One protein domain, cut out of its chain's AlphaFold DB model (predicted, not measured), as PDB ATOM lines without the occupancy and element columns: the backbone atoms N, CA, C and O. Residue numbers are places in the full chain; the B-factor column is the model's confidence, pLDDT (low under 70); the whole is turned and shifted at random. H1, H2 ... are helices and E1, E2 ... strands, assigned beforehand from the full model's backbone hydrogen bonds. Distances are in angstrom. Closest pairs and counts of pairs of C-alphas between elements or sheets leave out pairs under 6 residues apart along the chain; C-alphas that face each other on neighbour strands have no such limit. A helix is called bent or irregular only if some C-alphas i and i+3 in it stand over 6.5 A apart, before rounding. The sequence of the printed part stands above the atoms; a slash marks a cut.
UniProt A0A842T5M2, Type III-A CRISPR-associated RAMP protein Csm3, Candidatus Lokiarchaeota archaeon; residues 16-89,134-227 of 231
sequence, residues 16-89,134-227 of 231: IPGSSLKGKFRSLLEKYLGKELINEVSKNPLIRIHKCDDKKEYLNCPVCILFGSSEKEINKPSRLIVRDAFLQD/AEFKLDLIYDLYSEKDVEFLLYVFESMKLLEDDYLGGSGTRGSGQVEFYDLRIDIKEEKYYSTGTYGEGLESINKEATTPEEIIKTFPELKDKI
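AT A GLANCE: This is residues 16 to 89 and 134 to 227 of the 231 residues of the protein "Type III-A CRISPR-associated RAMP protein Csm3" of Candidatus Lokiarchaeota archaeon (UniProt A0A842T5M2). A narrow two-stranded ribbon, one strand run made of E3 and E4 and the other of E5 and E6, passes beside a core of helices in which H4 and H6 lie side by side and H1 crosses H4. The short helices H3 and H2 follow towards one side, the small hairpin E1 and E2 and the little helix H5 lie at opposite ends of the longest axis, and residues 194 to 199 stick out. The printed part has 168 residues, with six named helices and six named strands in the order H1 E1 E2 H2 H3 E3 E4 E5 E6 H4 H5 H6; the three sheets, E1 - E2, E3 - E6 and E4 - E5, are antiparallel. The class is mixed, helices and strands, with under half of the residues in named elements. The whole is compact, with a radius of gyration of the C-alphas of 16.9 A and spans of 49 by 41 by 30 A.

IN THESE COORDINATES: E3 is residues 80 to 82, E4 85 to 88, E5 135 to 137 and E6 140 to 142. H4, residues 147 to 164, is 28.1 A long and begins at C-alpha 147 (102.144, 84.087, 130.158). H1, residues 18 to 32, is 20.9 A long from C-alpha 18 (119.061, 89.332, 149.210). H6, residues 213 to 224, is 14.6 A long and ends at C-alpha 224 (99.738, 77.827, 137.408); it is irregular, with C-alphas 218 and 221 7.7 A apart. E1 is residues 39 to 43, 10.8 A, and E2 46 to 49, 10.2 A. H2 is residues 55 to 58, H3 62 to 67 and H5 191 to 195.

HOW THE PARTS SIT: E3 and E6 are antiparallel at 167 degrees, with N 81 and O 141 2.8 A apart. E3 runs on into E4 at 44 degrees, and E5 into E6 at 37 degrees. E4 and E5 are antiparallel at 126 degrees, with N 137 and O 86 2.9 A apart. The closest C-alphas of H1 and E3, Gly 18 and Val 82, are 4.8 A apart. H4, the hub, touches H6 at a shallow tilt of 10 degrees, opposite ways; their closest C-alphas, Phe 157 and Pro 213, are 5.2 A apart. Residues 24 to 29 of H1 touch H4, about perpendicular at 83 degrees, closest at C-alphas Phe 25 and Ser 159, 5.2 A. H3 only just touches H4, with 3 pairs of C-alphas within 8 A, the closest Pro 62 and Phe 152 at 5.7 A. H3 touches H1 at a shallow tilt of 13 degrees, opposite ways, closest at C-alphas Arg 26 and Phe 67, 6.5 A. H2 is close to H3 but not clearly touching, with C-alphas Tyr 58 and Cys 64 closest at 6.3 A. E1 and E2 form a hairpin, antiparallel at 157 degrees, with N 41 and O 47 2.8 A apart. H5 touches no helix. Each O i to N i+4 pair is within hydrogen-bond range in H1, H3 and H5, with 9 of 14 in H4 and 6 of 8 in H6; H2 is too short for such a pair.

THE WHOLE: The C-alphas farthest apart, Arg 174 and Thr 196, are 51.0 A apart. Residues 90 to 133 are not printed, and C-alphas 89 and 134 are 8.2 A apart across the cut. The links H3 to E3, H4 to H5 and H5 to H6 are long, with 12, 26 and 17 residues. The mean pLDDT of the printed part is 89.8; residues 70 to 76 and 197 to 202 are under 70.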
ATOM      1  N   ILE A  16     120.748  87.562 156.077       96.75
ATOM      2  CA  ILE A  16     121.174  87.048 154.780       96.75
ATOM      3  C   ILE A  16     120.868  88.118 153.730       96.75
ATOM      4  O   ILE A  16     119.693  88.411 153.491       96.75
ATOM      5  N   PRO A  17     121.882  88.708 153.069       96.62
ATOM      6  CA  PRO A  17     121.634  89.678 152.015       96.62
ATOM      7  C   PRO A  17     120.859  89.057 150.852       96.62
ATOM      8  O   PRO A  17     121.211  87.983 150.348       96.62
ATOM      9  N   GLY A  18     119.860  89.774 150.347       96.94
ATOM     10  CA  GLY A  18     119.061  89.332 149.210       96.94
ATOM     11  C   GLY A  18     119.902  89.168 147.944       96.94
ATOM     12  O   GLY A  18     119.647  88.286 147.130       96.94
ATOM     13  N   SER A  19     120.982  89.944 147.804       94.88
ATOM     14  CA  SER A  19     121.963  89.786 146.723       94.88
ATOM     15  C   SER A  19     122.724  88.457 146.795       94.88
ATOM     16  O   SER A  19     122.979  87.854 145.751       94.88
ATOM     17  N   SER A  20     123.044  87.971 147.999       95.50
ATOM     18  CA  SER A  20     123.698  86.676 148.211       95.50
ATOM     19  C   SER A  20     122.776  85.523 147.819       95.50
ATOM     20  O   SER A  20     123.194  84.651 147.056       95.50
ATOM     21  N   LEU A  21     121.512  85.556 148.258       97.06
ATOM     22  CA  LEU A  21     120.497  84.569 147.866       97.06
ATOM     23  C   LEU A  21     120.220  84.610 146.360       97.06
ATOM     24  O   LEU A  21     120.331  83.593 145.679       97.06
ATOM     25  N   LYS A  22     119.951  85.798 145.809       97.31
ATOM     26  CA  LYS A  22     119.677  85.988 144.378       97.31
ATOM     27  C   LYS A  22     120.828  85.506 143.501       97.31
ATOM     28  O   LYS A  22     120.600  84.837 142.495       97.31
ATOM     29  N   GLY A  23     122.063  85.843 143.872       95.38
ATOM     30  CA  GLY A  23     123.259  85.406 143.159       95.38
ATOM     31  C   GLY A  23     123.449  83.892 143.226       95.38
ATOM     32  O   GLY A  23     123.806  83.277 142.220       95.38
ATOM     33  N   LYS A  24     123.159  83.277 144.379       97.38
ATOM     34  CA  LYS A  24     123.243  81.825 144.541       97.38
ATOM     35  C   LYS A  24     122.187  81.095 143.713       97.38
ATOM     36  O   LYS A  24     122.561  80.192 142.968       97.38
ATOM     37  N   PHE A  25     120.926  81.528 143.760       98.06
ATOM     38  CA  PHE A  25     119.861  80.993 142.904       98.06
ATOM     39  C   PHE A  25     120.232  81.092 141.424       98.06
ATOM     40  O   PHE A  25     120.172  80.095 140.709       98.06
ATOM     41  N   ARG A  26     120.719  82.260 140.981       96.81
ATOM     42  CA  ARG A  26     121.193  82.445 139.605       96.81
ATOM     43  C   ARG A  26     122.289  81.448 139.245       96.81
ATOM     44  O   ARG A  26     122.190  80.792 138.216       96.81
ATOM     45  N   SER A  27     123.319  81.332 140.084       96.25
ATOM     46  CA  SER A  27     124.463  80.458 139.813       96.25
ATOM     47  C   SER A  27     124.065  78.984 139.715       96.25
ATOM     48  O   SER A  27     124.593  78.265 138.868       96.25
ATOM     49  N   LEU A  28     123.143  78.530 140.568       97.81
ATOM     50  CA  LEU A  28     122.631  77.162 140.529       97.81
ATOM     51  C   LEU A  28     121.787  76.922 139.282       97.81
ATOM     52  O   LEU A  28     122.020  75.942 138.578       97.81
ATOM     53  N   LEU A  29     120.882  77.847 138.958       97.81
ATOM     54  CA  LEU A  29     120.021  77.712 137.788       97.81
ATOM     55  C   LEU A  29     120.815  77.749 136.473       97.81
ATOM     56  O   LEU A  29     120.527  76.984 135.556       97.81
ATOM     57  N   GLU A  30     121.845  78.596 136.379       96.94
ATOM     58  CA  GLU A  30     122.762  78.627 135.232       96.94
ATOM     59  C   GLU A  30     123.423  77.261 135.003       96.94
ATOM     60  O   GLU A  30     123.452  76.780 133.871       96.94
ATOM     61  N   LYS A  31     123.908  76.612 136.070       96.62
ATOM     62  CA  LYS A  31     124.524  75.277 135.991       96.62
ATOM     63  C   LYS A  31     123.504  74.197 135.654       96.62
ATOM     64  O   LYS A  31     123.777  73.369 134.791       96.62
ATOM     65  N   TYR A  32     122.347  74.220 136.311       97.31
ATOM     66  CA  TYR A  32     121.269  73.256 136.099       97.31
ATOM     67  C   TYR A  32     120.789  73.254 134.642       97.31
ATOM     68  O   TYR A  32     120.632  72.197 134.039       97.31
ATOM     69  N   LEU A  33     120.659  74.438 134.041       96.56
ATOM     70  CA  LEU A  33     120.250  74.602 132.646       96.56
ATOM     71  C   LEU A  33     121.411  74.526 131.640       96.56
ATOM     72  O   LEU A  33     121.208  74.823 130.461       96.56
ATOM     73  N   GLY A  34     122.626  74.181 132.084       95.31
ATOM     74  CA  GLY A  34     123.799  74.034 131.218       95.31
ATOM     75  C   GLY A  34     124.186  75.312 130.468       95.31
ATOM     76  O   GLY A  34     124.626  75.244 129.322       95.31
ATOM     77  N   LYS A  35     123.983  76.487 131.072       94.19
ATOM     78  CA  LYS A  35     124.280  77.777 130.440       94.19
ATOM     79  C   LYS A  35     125.781  78.054 130.395       94.19
ATOM     80  O   LYS A  35     126.510  77.804 131.353       94.19
ATOM     81  N   GLU A  36     126.233  78.637 129.290       90.50
ATOM     82  CA  GLU A  36     127.628  79.036 129.128       90.50
ATOM     83  C   GLU A  36     127.967  80.257 129.997       90.50
ATOM     84  O   GLU A  36     127.291  81.285 129.947       90.50
ATOM     85  N   LEU A  37     129.048  80.149 130.778       90.19
ATOM     86  CA  LEU A  37     129.548  81.194 131.680       90.19
ATOM     87  C   LEU A  37     130.733  81.929 131.044       90.19
ATOM     88  O   LEU A  37     131.874  81.842 131.507       90.19
ATOM     89  N   ILE A  38     130.474  82.606 129.929       87.38
ATOM     90  CA  ILE A  38     131.517  83.240 129.107       87.38
ATOM     91  C   ILE A  38     131.589  84.755 129.295       87.38
ATOM     92  O   ILE A  38     132.647  85.345 129.072       87.38
ATOM     93  N   ASN A  39     130.505  85.390 129.746       85.69
ATOM     94  CA  ASN A  39     130.425  86.843 129.819       85.69
ATOM     95  C   ASN A  39     131.089  87.350 131.102       85.69
ATOM     96  O   ASN A  39     130.646  87.059 132.212       85.69
ATOM     97  N   GLU A  40     132.161  88.119 130.943       87.69
ATOM     98  CA  GLU A  40     132.948  88.666 132.044       87.69
ATOM     99  C   GLU A  40     132.270  89.888 132.681       87.69
ATOM    100  O   GLU A  40     131.941  90.862 132.005       87.69
ATOM    101  N   VAL A  41     132.090  89.840 134.002       86.12
ATOM    102  CA  VAL A  41     131.506  90.919 134.820       86.12
ATOM    103  C   VAL A  41     132.573  91.614 135.659       86.12
ATOM    104  O   VAL A  41     132.488  92.810 135.918       86.12
ATOM    105  N   SER A  42     133.590  90.865 136.080       87.88
ATOM    106  CA  SER A  42     134.745  91.378 136.811       87.88
ATOM    107  C   SER A  42     136.003  90.673 136.327       87.88
ATOM    108  O   SER A  42     135.974  89.473 136.057       87.88
ATOM    109  N   LYS A  43     137.108  91.418 136.239       85.06
ATOM    110  CA  LYS A  43     138.430  90.892 135.863       85.06
ATOM    111  C   LYS A  43     139.219  90.376 137.057       85.06
ATOM    112  O   LYS A  43     139.972  89.424 136.911       85.06
ATOM    113  N   ASN A  44     139.052  91.006 138.221       86.75
ATOM    114  CA  ASN A  44     139.798  90.705 139.442       86.75
ATOM    115  C   ASN A  44     138.890  90.888 140.675       86.75
ATOM    116  O   ASN A  44     138.663  92.027 141.078       86.75
ATOM    117  N   PRO A  45     138.363  89.805 141.279       85.69
ATOM    118  CA  PRO A  45     138.461  88.418 140.814       85.69
ATOM    119  C   PRO A  45     137.756  88.224 139.463       85.69
ATOM    120  O   PRO A  45     136.840  88.982 139.136       85.69
ATOM    121  N   LEU A  46     138.184  87.223 138.685       88.81
ATOM    122  CA  LEU A  46     137.518  86.860 137.434       88.81
ATOM    123  C   LEU A  46     136.122  86.310 137.748       88.81
ATOM    124  O   LEU A  46     135.996  85.234 138.332       88.81
ATOM    125  N   ILE A  47     135.085  87.038 137.346       88.50
ATOM    126  CA  ILE A  47     133.684  86.634 137.496       88.50
ATOM    127  C   ILE A  47     133.074  86.560 136.106       88.50
ATOM    128  O   ILE A  47     133.049  87.561 135.386       88.50
ATOM    129  N   ARG A  48     132.564  85.380 135.751       91.31
ATOM    130  CA  ARG A  48     131.821  85.154 134.514       91.31
ATOM    131  C   ARG A  48     130.430  84.628 134.818       91.31
ATOM    132  O   ARG A  48     130.269  83.817 135.725       91.31
ATOM    133  N   ILE A  49     129.456  85.099 134.053       91.81
ATOM    134  CA  ILE A  49     128.046  84.714 134.168       91.81
ATOM    135  C   ILE A  49     127.485  84.402 132.785       91.81
ATOM    136  O   ILE A  49     128.097  84.749 131.771       91.81
ATOM    137  N   HIS A  50     126.307  83.787 132.746       92.31
ATOM    138  CA  HIS A  50     125.553  83.667 131.507       92.31
ATOM    139  C   HIS A  50     124.828  84.977 131.188       92.31
ATOM    140  O   HIS A  50     124.187  85.583 132.057       92.31
ATOM    141  N   LYS A  51     124.881  85.382 129.921       89.06
ATOM    142  CA  LYS A  51     124.120  86.500 129.373       89.06
ATOM    143  C   LYS A  51     123.749  86.203 127.921       89.06
ATOM    144  O   LYS A  51     124.614  85.848 127.134       89.06
ATOM    145  N   CYS A  52     122.468  86.348 127.585       88.06
ATOM    146  CA  CYS A  52     122.008  86.263 126.198       88.06
ATOM    147  C   CYS A  52     122.320  87.565 125.454       88.06
ATOM    148  O   CYS A  52     121.985  88.644 125.955       88.06
ATOM    149  N   ASP A  53     122.877  87.442 124.250       81.31
ATOM    150  CA  ASP A  53     123.180  88.576 123.368       81.31
ATOM    151  C   ASP A  53     122.022  88.873 122.396       81.31
ATOM    152  O   ASP A  53     121.795  90.021 122.014       81.31
ATOM    153  N   ASP A  54     121.245  87.851 122.017       84.69
ATOM    154  CA  ASP A  54     120.110  87.988 121.104       84.69
ATOM    155  C   ASP A  54     118.774  88.180 121.843       84.69
ATOM    156  O   ASP A  54     118.469  87.539 122.854       84.69
ATOM    157  N   LYS A  55     117.909  89.038 121.287       83.38
ATOM    158  CA  LYS A  55     116.593  89.343 121.862       83.38
ATOM    159  C   LYS A  55     115.663  88.130 121.905       83.38
ATOM    160  O   LYS A  55     114.903  87.994 122.863       83.38
ATOM    161  N   LYS A  56     115.662  87.270 120.884       85.19
ATOM    162  CA  LYS A  56     114.812  86.069 120.869       85.19
ATOM    163  C   LYS A  56     115.312  85.051 121.883       85.19
ATOM    164  O   LYS A  56     114.484  84.443 122.555       85.19
ATOM    165  N   GLU A  57     116.624  84.890 122.020       87.44
ATOM    166  CA  GLU A  57     117.199  84.025 123.053       87.44
ATOM    167  C   GLU A  57     116.837  84.533 124.455       87.44
ATOM    168  O   GLU A  57     116.301  83.776 125.264       87.44
ATOM    169  N   TYR A  58     117.005  85.837 124.701       86.69
ATOM    170  CA  TYR A  58     116.644  86.473 125.968       86.69
ATOM    171  C   TYR A  58     115.182  86.208 126.360       86.69
ATOM    172  O   TYR A  58     114.904  85.829 127.495       86.69
ATOM    173  N   LEU A  59     114.238  86.366 125.422       86.31
ATOM    174  CA  LEU A  59     112.800  86.159 125.667       86.31
ATOM    175  C   LEU A  59     112.429  84.709 126.017       86.31
ATOM    176  O   LEU A  59     111.303  84.462 126.444       86.31
ATOM    177  N   ASN A  60     113.341  83.762 125.805       89.81
ATOM    178  CA  ASN A  60     113.166  82.352 126.143       89.81
ATOM    179  C   ASN A  60     114.160  81.883 127.220       89.81
ATOM    180  O   ASN A  60     114.236  80.688 127.497       89.81
ATOM    181  N   CYS A  61     114.930  82.794 127.822       92.06
ATOM    182  CA  CYS A  61     115.935  82.456 128.819       92.06
ATOM    183  C   CYS A  61     115.411  82.738 130.239       92.06
ATOM    184  O   CYS A  61     115.401  83.902 130.654       92.06
ATOM    185  N   PRO A  62     115.041  81.704 131.023       93.88
ATOM    186  CA  PRO A  62     114.550  81.900 132.386       93.88
ATOM    187  C   PRO A  62     115.596  82.582 133.273       93.88
ATOM    188  O   PRO A  62     115.258  83.491 134.018       93.88
ATOM    189  N   VAL A  63     116.886  82.251 133.132       94.44
ATOM    190  CA  VAL A  63     117.967  82.891 133.905       94.44
ATOM    191  C   VAL A  63     117.976  84.411 133.703       94.44
ATOM    192  O   VAL A  63     117.960  85.175 134.670       94.44
ATOM    193  N   CYS A  64     117.993  84.867 132.448       91.62
ATOM    194  CA  CYS A  64     118.080  86.293 132.144       91.62
ATOM    195  C   CYS A  64     116.792  87.052 132.499       91.62
ATOM    196  O   CYS A  64     116.874  88.210 132.911       91.62
ATOM    197  N   ILE A  65     115.621  86.417 132.369       91.81
ATOM    198  CA  ILE A  65     114.324  87.007 132.740       91.81
ATOM    199  C   ILE A  65     114.208  87.125 134.266       91.81
ATOM    200  O   ILE A  65     113.947  88.210 134.791       91.81
ATOM    201  N   LEU A  66     114.456  86.032 134.993       93.56
ATOM    202  CA  LEU A  66     114.339  85.991 136.449       93.56
ATOM    203  C   LEU A  66     115.323  86.951 137.108       93.56
ATOM    204  O   LEU A  66     114.915  87.821 137.876       93.56
ATOM    205  N   PHE A  67     116.612  86.843 136.779       92.56
ATOM    206  CA  PHE A  67     117.683  87.532 137.505       92.56
ATOM    207  C   PHE A  67     118.137  88.845 136.865       92.56
ATOM    208  O   PHE A  67     118.867  89.606 137.503       92.56
ATOM    209  N   GLY A  68     117.683  89.138 135.645       87.44
ATOM    210  CA  GLY A  68     118.069  90.320 134.879       87.44
ATOM    211  C   GLY A  68     119.399  90.161 134.134       87.44
ATOM    212  O   GLY A  68     120.266  89.351 134.484       87.44
ATOM    213  N   SER A  69     119.569  90.984 133.099       78.75
ATOM    214  CA  SER A  69     120.784  91.082 132.291       78.75
ATOM    215  C   SER A  69     121.112  92.549 132.016       78.75
ATOM    216  O   SER A  69     120.219  93.342 131.736       78.75
ATOM    217  N   SER A  70     122.390  92.916 132.096       65.44
ATOM    218  CA  SER A  70     122.889  94.276 131.867       65.44
ATOM    219  C   SER A  70     123.316  94.500 130.407       65.44
ATOM    220  O   SER A  70     124.434  94.950 130.148       65.44
ATOM    221  N   GLU A  71     122.494  94.119 129.422       63.03
ATOM    222  CA  GLU A  71     122.803  94.380 128.002       63.03
ATOM    223  C   GLU A  71     122.271  95.736 127.539       63.03
ATOM    224  O   GLU A  71     121.137  96.110 127.838       63.03
ATOM    225  N   LYS A  72     123.096  96.469 126.786       55.97
ATOM    226  CA  LYS A  72     122.839  97.855 126.370       55.97
ATOM    227  C   LYS A  72     121.598  97.997 125.488       55.97
ATOM    228  O   LYS A  72     120.967  99.047 125.514       55.97
ATOM    229  N   GLU A  73     121.239  96.953 124.740       56.69
ATOM    230  CA  GLU A  73     120.085  96.968 123.829       56.69
ATOM    231  C   GLU A  73     118.825  96.294 124.398       56.69
ATOM    232  O   GLU A  73     117.733  96.447 123.847       56.69
ATOM    233  N   ILE A  74     118.936  95.580 125.525       61.19
ATOM    234  CA  ILE A  74     117.822  94.860 126.158       61.19
ATOM    235  C   ILE A  74     117.678  95.352 127.599       61.19
ATOM    236  O   ILE A  74     118.078  94.697 128.557       61.19
ATOM    237  N   ASN A  75     117.073  96.528 127.755       61.12
ATOM    238  CA  ASN A  75     116.767  97.096 129.065       61.12
ATOM    239  C   ASN A  75     115.458  96.507 129.615       61.12
ATOM    240  O   ASN A  75     114.405  97.147 129.574       61.12
ATOM    241  N   LYS A  76     115.500  95.249 130.064       68.00
ATOM    242  CA  LYS A  76     114.363  94.609 130.735       68.00
ATOM    243  C   LYS A  76     114.703  94.323 132.200       68.00
ATOM    244  O   LYS A  76     115.712  93.668 132.466       68.00
ATOM    245  N   PRO A  77     113.877  94.800 133.152       72.88
ATOM    246  CA  PRO A  77     114.129  94.586 134.568       72.88
ATOM    247  C   PRO A  77     113.982  93.104 134.923       72.88
ATOM    248  O   PRO A  77     113.152  92.389 134.355       72.88
ATOM    249  N   SER A  78     114.795  92.665 135.879       88.69
ATOM    250  CA  SER A  78     114.664  91.364 136.541       88.69
ATOM    251  C   SER A  78     113.248  91.192 137.091       88.69
ATOM    252  O   SER A  78     112.715  92.132 137.673       88.69
ATOM    253  N   ARG A  79     112.659  90.006 136.912       92.50
ATOM    254  CA  ARG A  79     111.331  89.685 137.462       92.50
ATOM    255  C   ARG A  79     111.356  89.320 138.938       92.50
ATOM    256  O   ARG A  79     110.353  89.488 139.609       92.50
ATOM    257  N   LEU A  80     112.485  88.808 139.430       96.38
ATOM    258  CA  LEU A  80     112.628  88.365 140.812       96.38
ATOM    259  C   LEU A  80     113.363  89.410 141.659       96.38
ATOM    260  O   LEU A  80     114.562  89.665 141.479       96.38
ATOM    261  N   ILE A  81     112.670  89.961 142.643       97.12
ATOM    262  CA  ILE A  81     113.251  90.751 143.727       97.12
ATOM    263  C   ILE A  81     113.424  89.823 144.926       97.12
ATOM    264  O   ILE A  81     112.483  89.165 145.356       97.12
ATOM    265  N   VAL A  82     114.636  89.795 145.473       97.88
ATOM    266  CA  VAL A  82     114.978  89.031 146.676       97.88
ATOM    267  C   VAL A  82     115.303  90.047 147.761       97.88
ATOM    268  O   VAL A  82     116.255  90.817 147.601       97.88
ATOM    269  N   ARG A  83     114.484  90.109 148.814       98.00
ATOM    270  CA  ARG A  83     114.734  90.986 149.964       98.00
ATOM    271  C   ARG A  83     115.807  90.378 150.866       98.00
ATOM    272  O   ARG A  83     116.099  89.186 150.792       98.00
ATOM    273  N   ASP A  84     116.395  91.221 151.704       97.44
ATOM    274  CA  ASP A  84     117.256  90.759 152.788       97.44
ATOM    275  C   ASP A  84     116.420  89.928 153.768       97.44
ATOM    276  O   ASP A  84     115.345  90.363 154.188       97.44
ATOM    277  N   ALA A  85     116.907  88.738 154.115       97.38
ATOM    278  CA  ALA A  85     116.240  87.860 155.064       97.38
ATOM    279  C   ALA A  85     116.794  88.118 156.466       97.38
ATOM    280  O   ALA A  85     117.968  87.859 156.748       97.38
ATOM    281  N   PHE A  86     115.953  88.673 157.334       96.62
ATOM    282  CA  PHE A  86     116.314  89.015 158.707       96.62
ATOM    283  C   PHE A  86     116.038  87.851 159.650       96.62
ATOM    284  O   PHE A  86     115.093  87.092 159.435       96.62
ATOM    285  N   LEU A  87     116.851  87.743 160.703       96.00
ATOM    286  CA  LEU A  87     116.643  86.774 161.772       96.00
ATOM    287  C   LEU A  87     115.228  86.922 162.352       96.00
ATOM    288  O   LEU A  87     114.760  88.047 162.584       96.00
ATOM    289  N   GLN A  88     114.567  85.802 162.619       94.75
ATOM    290  CA  GLN A  88     113.289  85.738 163.329       94.75
ATOM    291  C   GLN A  88     113.402  84.841 164.564       94.75
ATOM    292  O   GLN A  88     114.390  84.128 164.726       94.75
ATOM    293  N   ASP A  89     112.417  84.924 165.456       93.62
ATOM    294  CA  ASP A  89     112.276  83.921 166.509       93.62
ATOM    295  C   ASP A  89     111.884  82.602 165.859       93.62
ATOM    296  O   ASP A  89     110.879  82.550 165.147       93.62
ATOM    297  N   ALA A 134     119.121  78.475 163.433       95.19
ATOM    298  CA  ALA A 134     118.695  79.865 163.300       95.19
ATOM    299  C   ALA A 134     117.774  80.043 162.083       95.19
ATOM    300  O   ALA A 134     118.076  79.556 160.991       95.19
ATOM    301  N   GLU A 135     116.689  80.792 162.261       97.25
ATOM    302  CA  GLU A 135     115.657  80.976 161.243       97.25
ATOM    303  C   GLU A 135     115.638  82.409 160.710       97.25
ATOM    304  O   GLU A 135     115.772  83.381 161.457       97.25
ATOM    305  N   PHE A 136     115.447  82.548 159.399       97.31
ATOM    306  CA  PHE A 136     115.453  83.836 158.710       97.31
ATOM    307  C   PHE A 136     114.187  83.995 157.879       97.31
ATOM    308  O   PHE A 136     113.828  83.113 157.101       97.31
ATOM    309  N   LYS A 137     113.543  85.156 157.989       97.50
ATOM    310  CA  LYS A 137     112.332  85.457 157.230       97.50
ATOM    311  C   LYS A 137     112.666  85.751 155.770       97.50
ATOM    312  O   LYS A 137     113.238  86.799 155.468       97.50
ATOM    313  N   LEU A 138     112.265  84.863 154.866       97.38
ATOM    314  CA  LEU A 138     112.404  85.052 153.422       97.38
ATOM    315  C   LEU A 138     111.257  85.909 152.858       97.38
ATOM    316  O   LEU A 138     110.093  85.680 153.173       97.38
ATOM    317  N   ASP A 139     111.582  86.864 151.983       97.38
ATOM    318  CA  ASP A 139     110.594  87.646 151.228       97.38
ATOM    319  C   ASP A 139     111.050  87.818 149.770       97.38
ATOM    320  O   ASP A 139     112.119  88.376 149.481       97.38
ATOM    321  N   LEU A 140     110.233  87.301 148.851       97.62
ATOM    322  CA  LEU A 140     110.459  87.319 147.412       97.62
ATOM    323  C   LEU A 140     109.284  88.000 146.715       97.62
ATOM    324  O   LEU A 140     108.126  87.695 146.986       97.62
ATOM    325  N   ILE A 141     109.585  88.870 145.755       96.31
ATOM    326  CA  ILE A 141     108.571  89.485 144.892       96.31
ATOM    327  C   ILE A 141     108.857  89.056 143.460       96.31
ATOM    328  O   ILE A 141     109.986  89.200 142.982       96.31
ATOM    329  N   TYR A 142     107.836  88.521 142.794       95.25
ATOM    330  CA  TYR A 142     107.904  88.100 141.404       95.25
ATOM    331  C   TYR A 142     106.924  88.899 140.545       95.25
ATOM    332  O   TYR A 142     105.713  88.814 140.746       95.25
ATOM    333  N   ASP A 143     107.447  89.662 139.590       92.50
ATOM    334  CA  ASP A 143     106.637  90.481 138.691       92.50
ATOM    335  C   ASP A 143     106.213  89.687 137.444       92.50
ATOM    336  O   ASP A 143     107.053  89.173 136.699       92.50
ATOM    337  N   LEU A 144     104.906  89.639 137.178       89.75
ATOM    338  CA  LEU A 144     104.309  88.955 136.026       89.75
ATOM    339  C   LEU A 144     103.951  89.962 134.924       89.75
ATOM    340  O   LEU A 144     103.158  90.871 135.156       89.75
ATOM    341  N   TYR A 145     104.498  89.784 133.718       86.31
ATOM    342  CA  TYR A 145     104.202  90.640 132.555       86.31
ATOM    343  C   TYR A 145     103.735  89.863 131.319       86.31
ATOM    344  O   TYR A 145     103.349  90.466 130.320       86.31
ATOM    345  N   SER A 146     103.860  88.538 131.322       85.75
ATOM    346  CA  SER A 146     103.505  87.676 130.201       85.75
ATOM    347  C   SER A 146     103.185  86.264 130.677       85.75
ATOM    348  O   SER A 146     103.654  85.838 131.728       85.75
ATOM    349  N   GLU A 147     102.456  85.496 129.868       85.81
ATOM    350  CA  GLU A 147     102.144  84.087 130.158       85.81
ATOM    351  C   GLU A 147     103.391  83.224 130.385       85.81
ATOM    352  O   GLU A 147     103.390  82.332 131.226       85.81
ATOM    353  N   LYS A 148     104.496  83.524 129.689       87.75
ATOM    354  CA  LYS A 148     105.767  82.814 129.889       87.75
ATOM    355  C   LYS A 148     106.383  83.056 131.262       87.75
ATOM    356  O   LYS A 148     107.117  82.195 131.737       87.75
ATOM    357  N   ASP A 149     106.110  84.199 131.889       90.19
ATOM    358  CA  ASP A 149     106.617  84.478 133.233       90.19
ATOM    359  C   ASP A 149     105.996  83.501 134.248       90.19
ATOM    360  O   ASP A 149     106.668  83.071 135.179       90.19
ATOM    361  N   VAL A 150     104.758  83.047 134.014       91.56
ATOM    362  CA  VAL A 150     104.143  82.004 134.844       91.56
ATOM    363  C   VAL A 150     104.933  80.698 134.737       91.56
ATOM    364  O   VAL A 150     105.243  80.105 135.761       91.56
ATOM    365  N   GLU A 151     105.372  80.294 133.540       91.94
ATOM    366  CA  GLU A 151     106.242  79.113 133.395       91.94
ATOM    367  C   GLU A 151     107.578  79.296 134.107       91.94
ATOM    368  O   GLU A 151     108.116  78.365 134.705       91.94
ATOM    369  N   PHE A 152     108.139  80.501 134.031       94.62
ATOM    370  CA  PHE A 152     109.443  80.773 134.612       94.62
ATOM    371  C   PHE A 152     109.427  80.862 136.134       94.62
ATOM    372  O   PHE A 152     110.480  80.675 136.747       94.62
ATOM    373  N   LEU A 153     108.264  81.080 136.749       95.12
ATOM    374  CA  LEU A 153     108.108  81.035 138.199       95.12
ATOM    375  C   LEU A 153     108.524  79.673 138.778       95.12
ATOM    376  O   LEU A 153     109.124  79.643 139.851       95.12
ATOM    377  N   LEU A 154     108.305  78.565 138.057       96.25
ATOM    378  CA  LEU A 154     108.736  77.229 138.494       96.25
ATOM    379  C   LEU A 154     110.237  77.188 138.818       96.25
ATOM    380  O   LEU A 154     110.639  76.640 139.843       96.25
ATOM    381  N   TYR A 155     111.063  77.848 138.000       97.94
ATOM    382  CA  TYR A 155     112.511  77.881 138.197       97.94
ATOM    383  C   TYR A 155     112.937  78.614 139.475       97.94
ATOM    384  O   TYR A 155     114.064  78.419 139.930       97.94
ATOM    385  N   VAL A 156     112.079  79.445 140.081       97.88
ATOM    386  CA  VAL A 156     112.349  80.030 141.405       97.88
ATOM    387  C   VAL A 156     112.333  78.928 142.464       97.88
ATOM    388  O   VAL A 156     113.284  78.817 143.237       97.88
ATOM    389  N   PHE A 157     111.312  78.070 142.450       97.94
ATOM    390  CA  PHE A 157     111.193  76.944 143.380       97.94
ATOM    391  C   PHE A 157     112.227  75.855 143.094       97.94
ATOM    392  O   PHE A 157     112.830  75.328 144.026       97.94
ATOM    393  N   GLU A 158     112.527  75.570 141.824       98.19
ATOM    394  CA  GLU A 158     113.637  74.673 141.481       98.19
ATOM    395  C   GLU A 158     114.975  75.230 141.980       98.19
ATOM    396  O   GLU A 158     115.784  74.483 142.518       98.19
ATOM    397  N   SER A 159     115.202  76.546 141.885       98.31
ATOM    398  CA  SER A 159     116.418  77.173 142.426       98.31
ATOM    399  C   SER A 159     116.512  77.060 143.949       98.31
ATOM    400  O   SER A 159     117.617  76.909 144.469       98.31
ATOM    401  N   MET A 160     115.381  77.124 144.661       98.44
ATOM    402  CA  MET A 160     115.333  76.847 146.101       98.44
ATOM    403  C   MET A 160     115.702  75.394 146.380       98.44
ATOM    404  O   MET A 160     116.597  75.152 147.182       98.44
ATOM    405  N   LYS A 161     115.094  74.443 145.662       98.12
ATOM    406  CA  LYS A 161     115.370  73.014 145.843       98.12
ATOM    407  C   LYS A 161     116.827  72.661 145.543       98.12
ATOM    408  O   LYS A 161     117.459  71.941 146.305       98.12
ATOM    409  N   LEU A 162     117.393  73.236 144.483       98.38
ATOM    410  CA  LEU A 162     118.818  73.118 144.168       98.38
ATOM    411  C   LEU A 162     119.708  73.683 145.281       98.38
ATOM    412  O   LEU A 162     120.825  73.207 145.457       98.38
ATOM    413  N   LEU A 163     119.260  74.723 145.992       98.38
ATOM    414  CA  LEU A 163     120.023  75.311 147.090       98.38
ATOM    415  C   LEU A 163     119.966  74.461 148.365       98.38
ATOM    416  O   LEU A 163     120.961  74.442 149.081       98.38
ATOM    417  N   GLU A 164     118.869  73.746 148.628       98.19
ATOM    418  CA  GLU A 164     118.784  72.786 149.746       98.19
ATOM    419  C   GLU A 164     119.837  71.670 149.628       98.19
ATOM    420  O   GLU A 164     120.416  71.256 150.632       98.19
ATOM    421  N   ASP A 165     120.133  71.237 148.397       97.31
ATOM    422  CA  ASP A 165     121.168  70.233 148.092       97.31
ATOM    423  C   ASP A 165     122.580  70.834 147.904       97.31
ATOM    424  O   ASP A 165     123.567  70.106 147.755       97.31
ATOM    425  N   ASP A 166     122.701  72.164 147.898       97.31
ATOM    426  CA  ASP A 166     123.972  72.891 147.830       97.31
ATOM    427  C   ASP A 166     124.178  73.659 149.156       97.31
ATOM    428  O   ASP A 166     123.727  73.253 150.224       97.31
ATOM    429  N   TYR A 167     124.939  74.749 149.138       96.06
ATOM    430  CA  TYR A 167     125.226  75.562 150.309       96.06
ATOM    431  C   TYR A 167     125.116  77.054 150.006       96.06
ATOM    432  O   TYR A 167     125.472  77.536 148.922       96.06
ATOM    433  N   LEU A 168     124.706  77.819 151.009       95.50
ATOM    434  CA  LEU A 168     124.669  79.271 150.995       95.50
ATOM    435  C   LEU A 168     125.886  79.863 151.721       95.50
ATOM    436  O   LEU A 168     126.251  79.453 152.819       95.50
ATOM    437  N   GLY A 169     126.513  80.872 151.116       90.44
ATOM    438  CA  GLY A 169     127.674  81.544 151.703       90.44
ATOM    439  C   GLY A 169     128.984  80.765 151.535       90.44
ATOM    440  O   GLY A 169     129.244  80.173 150.487       90.44
ATOM    441  N   GLY A 170     129.861  80.846 152.538       84.56
ATOM    442  CA  GLY A 170     131.229  80.322 152.482       84.56
ATOM    443  C   GLY A 170     131.410  78.941 153.125       84.56
ATOM    444  O   GLY A 170     130.641  78.525 153.985       84.56
ATOM    445  N   SER A 171     132.494  78.255 152.745       84.94
ATOM    446  CA  SER A 171     132.962  77.003 153.369       84.94
ATOM    447  C   SER A 171     131.986  75.817 153.325       84.94
ATOM    448  O   SER A 171     132.121  74.894 154.127       84.94
ATOM    449  N   GLY A 172     131.029  75.780 152.392       88.31
ATOM    450  CA  GLY A 172     130.011  74.728 152.424       88.31
ATOM    451  C   GLY A 172     130.488  73.317 152.106       88.31
ATOM    452  O   GLY A 172     130.015  72.363 152.716       88.31
ATOM    453  N   THR A 173     131.565  73.167 151.331       89.25
ATOM    454  CA  THR A 173     132.259  71.871 151.176       89.25
ATOM    455  C   THR A 173     132.861  71.331 152.481       89.25
ATOM    456  O   THR A 173     133.329  70.197 152.524       89.25
ATOM    457  N   ARG A 174     132.862  72.137 153.552       89.12
ATOM    458  CA  ARG A 174     133.304  71.791 154.911       89.12
ATOM    459  C   ARG A 174     132.146  71.784 155.922       89.12
ATOM    460  O   ARG A 174     132.384  71.916 157.127       89.12
ATOM    461  N   GLY A 175     130.905  71.655 155.444       88.19
ATOM    462  CA  GLY A 175     129.708  71.503 156.277       88.19
ATOM    463  C   GLY A 175     129.144  72.812 156.834       88.19
ATOM    464  O   GLY A 175     128.666  72.834 157.964       88.19
ATOM    465  N   SER A 176     129.254  73.913 156.086       90.62
ATOM    466  CA  SER A 176     128.607  75.194 156.414       90.62
ATOM    467  C   SER A 176     127.534  75.548 155.379       90.62
ATOM    468  O   SER A 176     127.648  75.182 154.216       90.62
ATOM    469  N   GLY A 177     126.513  76.306 155.775       93.06
ATOM    470  CA  GLY A 177     125.576  76.897 154.816       93.06
ATOM    471  C   GLY A 177     124.533  75.947 154.231       93.06
ATOM    472  O   GLY A 177     123.931  76.304 153.225       93.06
ATOM    473  N   GLN A 178     124.310  74.774 154.827       96.62
ATOM    474  CA  GLN A 178     123.107  73.994 154.532       96.62
ATOM    475  C   GLN A 178     121.880  74.806 154.961       96.62
ATOM    476  O   GLN A 178     121.876  75.380 156.054       96.62
ATOM    477  N   VAL A 179     120.877  74.878 154.092       97.31
ATOM    478  CA  VAL A 179     119.632  75.616 154.322       97.31
ATOM    479  C   VAL A 179     118.442  74.746 153.943       97.31
ATOM    480  O   VAL A 179     118.575  73.824 153.144       97.31
ATOM    481  N   GLU A 180     117.287  75.073 154.498       97.56
ATOM    482  CA  GLU A 180     115.998  74.464 154.180       97.56
ATOM    483  C   GLU A 180     114.972  75.588 154.024       97.56
ATOM    484  O   GLU A 180     115.064  76.609 154.715       97.56
ATOM    485  N   PHE A 181     114.024  75.423 153.101       98.19
ATOM    486  CA  PHE A 181     112.912  76.351 152.926       98.19
ATOM    487  C   PHE A 181     111.607  75.683 153.353       98.19
ATOM    488  O   PHE A 181     111.222  74.642 152.824       98.19
ATOM    489  N   TYR A 182     110.884  76.324 154.262       96.56
ATOM    490  CA  TYR A 182     109.588  75.860 154.749       96.56
ATOM    491  C   TYR A 182     108.676  77.056 155.041       96.56
ATOM    492  O   TYR A 182     109.110  78.207 154.952       96.56
ATOM    493  N   ASP A 183     107.406  76.768 155.340       95.94
ATOM    494  CA  ASP A 183     106.351  77.767 155.570       95.94
ATOM    495  C   ASP A 183     106.249  78.808 154.435       95.94
ATOM    496  O   ASP A 183     106.038  80.008 154.628       95.94
ATOM    497  N   LEU A 184     106.445  78.348 153.195       96.75
ATOM    498  CA  LEU A 184     106.327  79.195 152.020       96.75
ATOM    499  C   LEU A 184     104.860  79.519 151.758       96.75
ATOM    500  O   LEU A 184     104.012  78.637 151.609       96.75
ATOM    501  N   ARG A 185     104.585  80.810 151.602       95.25
ATOM    502  CA  ARG A 185     103.271  81.344 151.256       95.25
ATOM    503  C   ARG A 185     103.352  82.092 149.932       95.25
ATOM    504  O   ARG A 185     104.175  82.992 149.771       95.25
ATOM    505  N   ILE A 186     102.485  81.740 148.987       94.44
ATOM    506  CA  ILE A 186     102.378  82.402 147.685       94.44
ATOM    507  C   ILE A 186     101.088  83.211 147.658       94.44
ATOM    508  O   ILE A 186      99.995  82.651 147.763       94.44
ATOM    509  N   ASP A 187     101.223  84.522 147.488       91.75
ATOM    510  CA  ASP A 187     100.109  85.460 147.363       91.75
ATOM    511  C   ASP A 187     100.134  86.138 145.992       91.75
ATOM    512  O   ASP A 187     101.192  86.552 145.514       91.75
ATOM    513  N   ILE A 188      98.959  86.316 145.384       89.50
ATOM    514  CA  ILE A 188      98.810  87.067 144.132       89.50
ATOM    515  C   ILE A 188      98.316  88.477 144.450       89.50
ATOM    516  O   ILE A 188      97.291  88.654 145.103       89.50
ATOM    517  N   LYS A 189      99.031  89.491 143.957       88.00
ATOM    518  CA  LYS A 189      98.647  90.903 144.086       88.00
ATOM    519  C   LYS A 189      98.305  91.473 142.714       88.00
ATOM    520  O   LYS A 189      99.199  91.820 141.947       88.00
ATOM    521  N   GLU A 190      97.013  91.567 142.418       85.19
ATOM    522  CA  GLU A 190      96.495  92.145 141.170       85.19
ATOM    523  C   GLU A 190      96.396  93.680 141.228       85.19
ATOM    524  O   GLU A 190      96.501  94.285 142.292       85.19
ATOM    525  N   GLU A 191      96.112  94.337 140.100       81.94
ATOM    526  CA  GLU A 191      95.941  95.801 140.021       81.94
ATOM    527  C   GLU A 191      94.941  96.349 141.057       81.94
ATOM    528  O   GLU A 191      95.169  97.393 141.677       81.94
ATOM    529  N   LYS A 192      93.840  95.621 141.292       80.19
ATOM    530  CA  LYS A 192      92.828  95.992 142.290       80.19
ATOM    531  C   LYS A 192      93.419  96.117 143.688       80.19
ATOM    532  O   LYS A 192      93.099  97.076 144.375       80.19
ATOM    533  N   TYR A 193      94.329  95.217 144.068       83.00
ATOM    534  CA  TYR A 193      94.997  95.255 145.372       83.00
ATOM    535  C   TYR A 193      95.716  96.593 145.607       83.00
ATOM    536  O   TYR A 193      95.694  97.137 146.708       83.00
ATOM    537  N   TYR A 194      96.328  97.153 144.560       84.38
ATOM    538  CA  TYR A 194      97.067  98.412 144.653       84.38
ATOM    539  C   TYR A 194      96.184  99.653 144.494       84.38
ATOM    540  O   TYR A 194      96.502 100.701 145.054       84.38
ATOM    541  N   SER A 195      95.084  99.557 143.743       84.44
ATOM    542  CA  SER A 195      94.204 100.699 143.458       84.44
ATOM    543  C   SER A 195      93.146 100.961 144.535       84.44
ATOM    544  O   SER A 195      92.678 102.094 144.646       84.44
ATOM    545  N   THR A 196      92.786  99.972 145.361       79.19
ATOM    546  CA  THR A 196      91.763 100.124 146.417       79.19
ATOM    547  C   THR A 196      92.308 100.636 147.750       79.19
ATOM    548  O   THR A 196      91.525 101.021 148.615       79.19
ATOM    549  N   GLY A 197      93.630 100.639 147.947       68.00
ATOM    550  CA  GLY A 197      94.259 101.062 149.206       68.00
ATOM    551  C   GLY A 197      94.018 100.120 150.395       68.00
ATOM    552  O   GLY A 197      94.434 100.431 151.510       68.00
ATOM    553  N   THR A 198      93.382  98.965 150.181       66.19
ATOM    554  CA  THR A 198      93.201  97.915 151.191       66.19
ATOM    555  C   THR A 198      94.491  97.110 151.307       66.19
ATOM    556  O   THR A 198      94.725  96.169 150.551       66.19
ATOM    557  N   TYR A 199      95.372  97.508 152.224       58.97
ATOM    558  CA  TYR A 199      96.624  96.794 152.462       58.97
ATOM    559  C   TYR A 199      96.368  95.512 153.264       58.97
ATOM    560  O   TYR A 199      95.957  95.574 154.419       58.97
ATOM    561  N   GLY A 200      96.642  94.351 152.667       59.12
ATOM    562  CA  GLY A 200      96.709  93.066 153.374       59.12
ATOM    563  C   GLY A 200      95.378  92.424 153.787       59.12
ATOM    564  O   GLY A 200      95.401  91.310 154.306       59.12
ATOM    565  N   GLU A 201      94.228  93.051 153.539       57.16
ATOM    566  CA  GLU A 201      92.928  92.420 153.795       57.16
ATOM    567  C   GLU A 201      92.568  91.440 152.665       57.16
ATOM    568  O   GLU A 201      92.430  91.833 151.508       57.16
ATOM    569  N   GLY A 202      92.414  90.154 153.002       59.22
ATOM    570  CA  GLY A 202      91.805  89.151 152.116       59.22
ATOM    571  C   GLY A 202      92.722  88.469 151.095       59.22
ATOM    572  O   GLY A 202      92.212  87.811 150.192       59.22
ATOM    573  N   LEU A 203      94.052  88.585 151.212       71.75
ATOM    574  CA  LEU A 203      94.957  87.761 150.403       71.75
ATOM    575  C   LEU A 203      94.982  86.330 150.954       71.75
ATOM    576  O   LEU A 203      95.650  86.053 151.953       71.75
ATOM    577  N   GLU A 204      94.237  85.438 150.306       77.75
ATOM    578  CA  GLU A 204      94.357  83.996 150.507       77.75
ATOM    579  C   GLU A 204      95.522  83.443 149.688       77.75
ATOM    580  O   GLU A 204      95.713  83.782 148.517       77.75
ATOM    581  N   SER A 205      96.297  82.568 150.320       88.31
ATOM    582  CA  SER A 205      97.458  81.973 149.684       88.31
ATOM    583  C   SER A 205      97.058  80.888 148.683       88.31
ATOM    584  O   SER A 205      96.231  80.018 148.970       88.31
ATOM    585  N   ILE A 206      97.662  80.908 147.493       91.56
ATOM    586  CA  ILE A 206      97.245  80.044 146.379       91.56
ATOM    587  C   ILE A 206      97.798  78.612 146.460       91.56
ATOM    588  O   ILE A 206      97.216  77.709 145.839       91.56
ATOM    589  N   ASN A 207      98.880  78.394 147.219       91.88
ATOM    590  CA  ASN A 207      99.546  77.096 147.408       91.88
ATOM    591  C   ASN A 207      98.963  76.244 148.545       91.88
ATOM    592  O   ASN A 207      99.304  75.068 148.635       91.88
ATOM    593  N   LYS A 208      98.016  76.770 149.336       87.88
ATOM    594  CA  LYS A 208      97.306  76.019 150.390       87.88
ATOM    595  C   LYS A 208      98.276  75.291 151.341       87.88
ATOM    596  O   LYS A 208      98.972  75.953 152.095       87.88
ATOM    597  N   GLU A 209      98.296  73.956 151.311       90.94
ATOM    598  CA  GLU A 209      99.102  73.093 152.188       90.94
ATOM    599  C   GLU A 209     100.526  72.842 151.661       90.94
ATOM    600  O   GLU A 209     101.368  72.357 152.407       90.94
ATOM    601  N   ALA A 210     100.818  73.169 150.397       94.81
ATOM    602  CA  ALA A 210     102.148  72.986 149.818       94.81
ATOM    603  C   ALA A 210     103.082  74.114 150.279       94.81
ATOM    604  O   ALA A 210     103.103  75.177 149.663       94.81
ATOM    605  N   THR A 211     103.839  73.899 151.353       96.12
ATOM    606  CA  THR A 211     104.622  74.944 152.050       96.12
ATOM    607  C   THR A 211     106.133  74.797 151.879       96.12
ATOM    608  O   THR A 211     106.893  75.665 152.302       96.12
ATOM    609  N   THR A 212     106.586  73.740 151.209       97.75
ATOM    610  CA  THR A 212     107.996  73.524 150.847       97.75
ATOM    611  C   THR A 212     108.212  73.667 149.334       97.75
ATOM    612  O   THR A 212     107.268  73.476 148.556       97.75
ATOM    613  N   PRO A 213     109.442  73.953 148.856       97.38
ATOM    614  CA  PRO A 213     109.724  74.009 147.421       97.38
ATOM    615  C   PRO A 213     109.326  72.725 146.690       97.38
ATOM    616  O   PRO A 213     108.777  72.781 145.593       97.38
ATOM    617  N   GLU A 214     109.560  71.562 147.302       97.19
ATOM    618  CA  GLU A 214     109.242  70.266 146.704       97.19
ATOM    619  C   GLU A 214     107.731  70.064 146.510       97.19
ATOM    620  O   GLU A 214     107.295  69.610 145.448       97.19
ATOM    621  N   GLU A 215     106.920  70.412 147.507       97.31
ATOM    622  CA  GLU A 215     105.458  70.329 147.413       97.31
ATOM    623  C   GLU A 215     104.902  71.321 146.389       97.31
ATOM    624  O   GLU A 215     104.011  70.977 145.607       97.31
ATOM    625  N   ILE A 216     105.456  72.537 146.351       96.88
ATOM    626  CA  ILE A 216     105.058  73.567 145.387       96.88
ATOM    627  C   ILE A 216     105.391  73.118 143.965       96.88
ATOM    628  O   ILE A 216     104.547  73.245 143.085       96.88
ATOM    629  N   ILE A 217     106.569  72.533 143.726       96.81
ATOM    630  CA  ILE A 217     106.943  71.987 142.411       96.81
ATOM    631  C   ILE A 217     105.960  70.889 141.981       96.81
ATOM    632  O   ILE A 217     105.492  70.896 140.842       96.81
ATOM    633  N   LYS A 218     105.596  69.966 142.884       96.44
ATOM    634  CA  LYS A 218     104.641  68.879 142.588       96.44
ATOM    635  C   LYS A 218     103.245  69.401 142.240       96.44
ATOM    636  O   LYS A 218     102.595  68.853 141.354       96.44
ATOM    637  N   THR A 219     102.794  70.445 142.930       95.75
ATOM    638  CA  THR A 219     101.461  71.049 142.751       95.75
ATOM    639  C   THR A 219     101.447  72.202 141.743       95.75
ATOM    640  O   THR A 219     100.388  72.762 141.452       95.75
ATOM    641  N   PHE A 220     102.598  72.535 141.152       94.69
ATOM    642  CA  PHE A 220     102.755  73.673 140.250       94.69
ATOM    643  C   PHE A 220     101.789  73.681 139.054       94.69
ATOM    644  O   PHE A 220     101.291  74.759 138.736       94.69
ATOM    645  N   PRO A 221     101.455  72.541 138.405       92.62
ATOM    646  CA  PRO A 221     100.477  72.540 137.317       92.62
ATOM    647  C   PRO A 221      99.111  73.107 137.732       92.62
ATOM    648  O   PRO A 221      98.534  73.900 137.000       92.62
ATOM    649  N   GLU A 222      98.631  72.771 138.932       91.94
ATOM    650  CA  GLU A 222      97.365  73.288 139.472       91.94
ATOM    651  C   GLU A 222      97.495  74.732 139.973       91.94
ATOM    652  O   GLU A 222      96.538  75.507 139.947       91.94
ATOM    653  N   LEU A 223      98.681  75.096 140.468       89.75
ATOM    654  CA  LEU A 223      98.994  76.449 140.925       89.75
ATOM    655  C   LEU A 223      99.001  77.438 139.753       89.75
ATOM    656  O   LEU A 223      98.427  78.520 139.858       89.75
ATOM    657  N   LYS A 224      99.623  77.044 138.638       89.62
ATOM    658  CA  LYS A 224      99.738  77.827 137.408       89.62
ATOM    659  C   LYS A 224      98.374  78.267 136.884       89.62
ATOM    660  O   LYS A 224      98.226  79.428 136.521       89.62
ATOM    661  N   ASP A 225      97.378  77.384 136.898       88.19
ATOM    662  CA  ASP A 225      96.033  77.686 136.388       88.19
ATOM    663  C   ASP A 225      95.311  78.781 137.195       88.19
ATOM    664  O   ASP A 225      94.378  79.415 136.701       88.19
ATOM    665  N   LYS A 226      95.749  79.042 138.433       86.25
ATOM    666  CA  LYS A 226      95.227  80.132 139.275       86.25
ATOM    667  C   LYS A 226      95.916  81.470 139.012       86.25
ATOM    668  O   LYS A 226      95.439  82.497 139.487       86.25
ATOM    669  N   ILE A 227      97.037  81.473 138.295       85.75
ATOM    670  CA  ILE A 227      97.812  82.673 137.990       85.75
ATOM    671  C   ILE A 227      97.360  83.188 136.623       85.75
ATOM    672  O   ILE A 227      97.754  82.664 135.585       85.75
TER     673      ILE A 227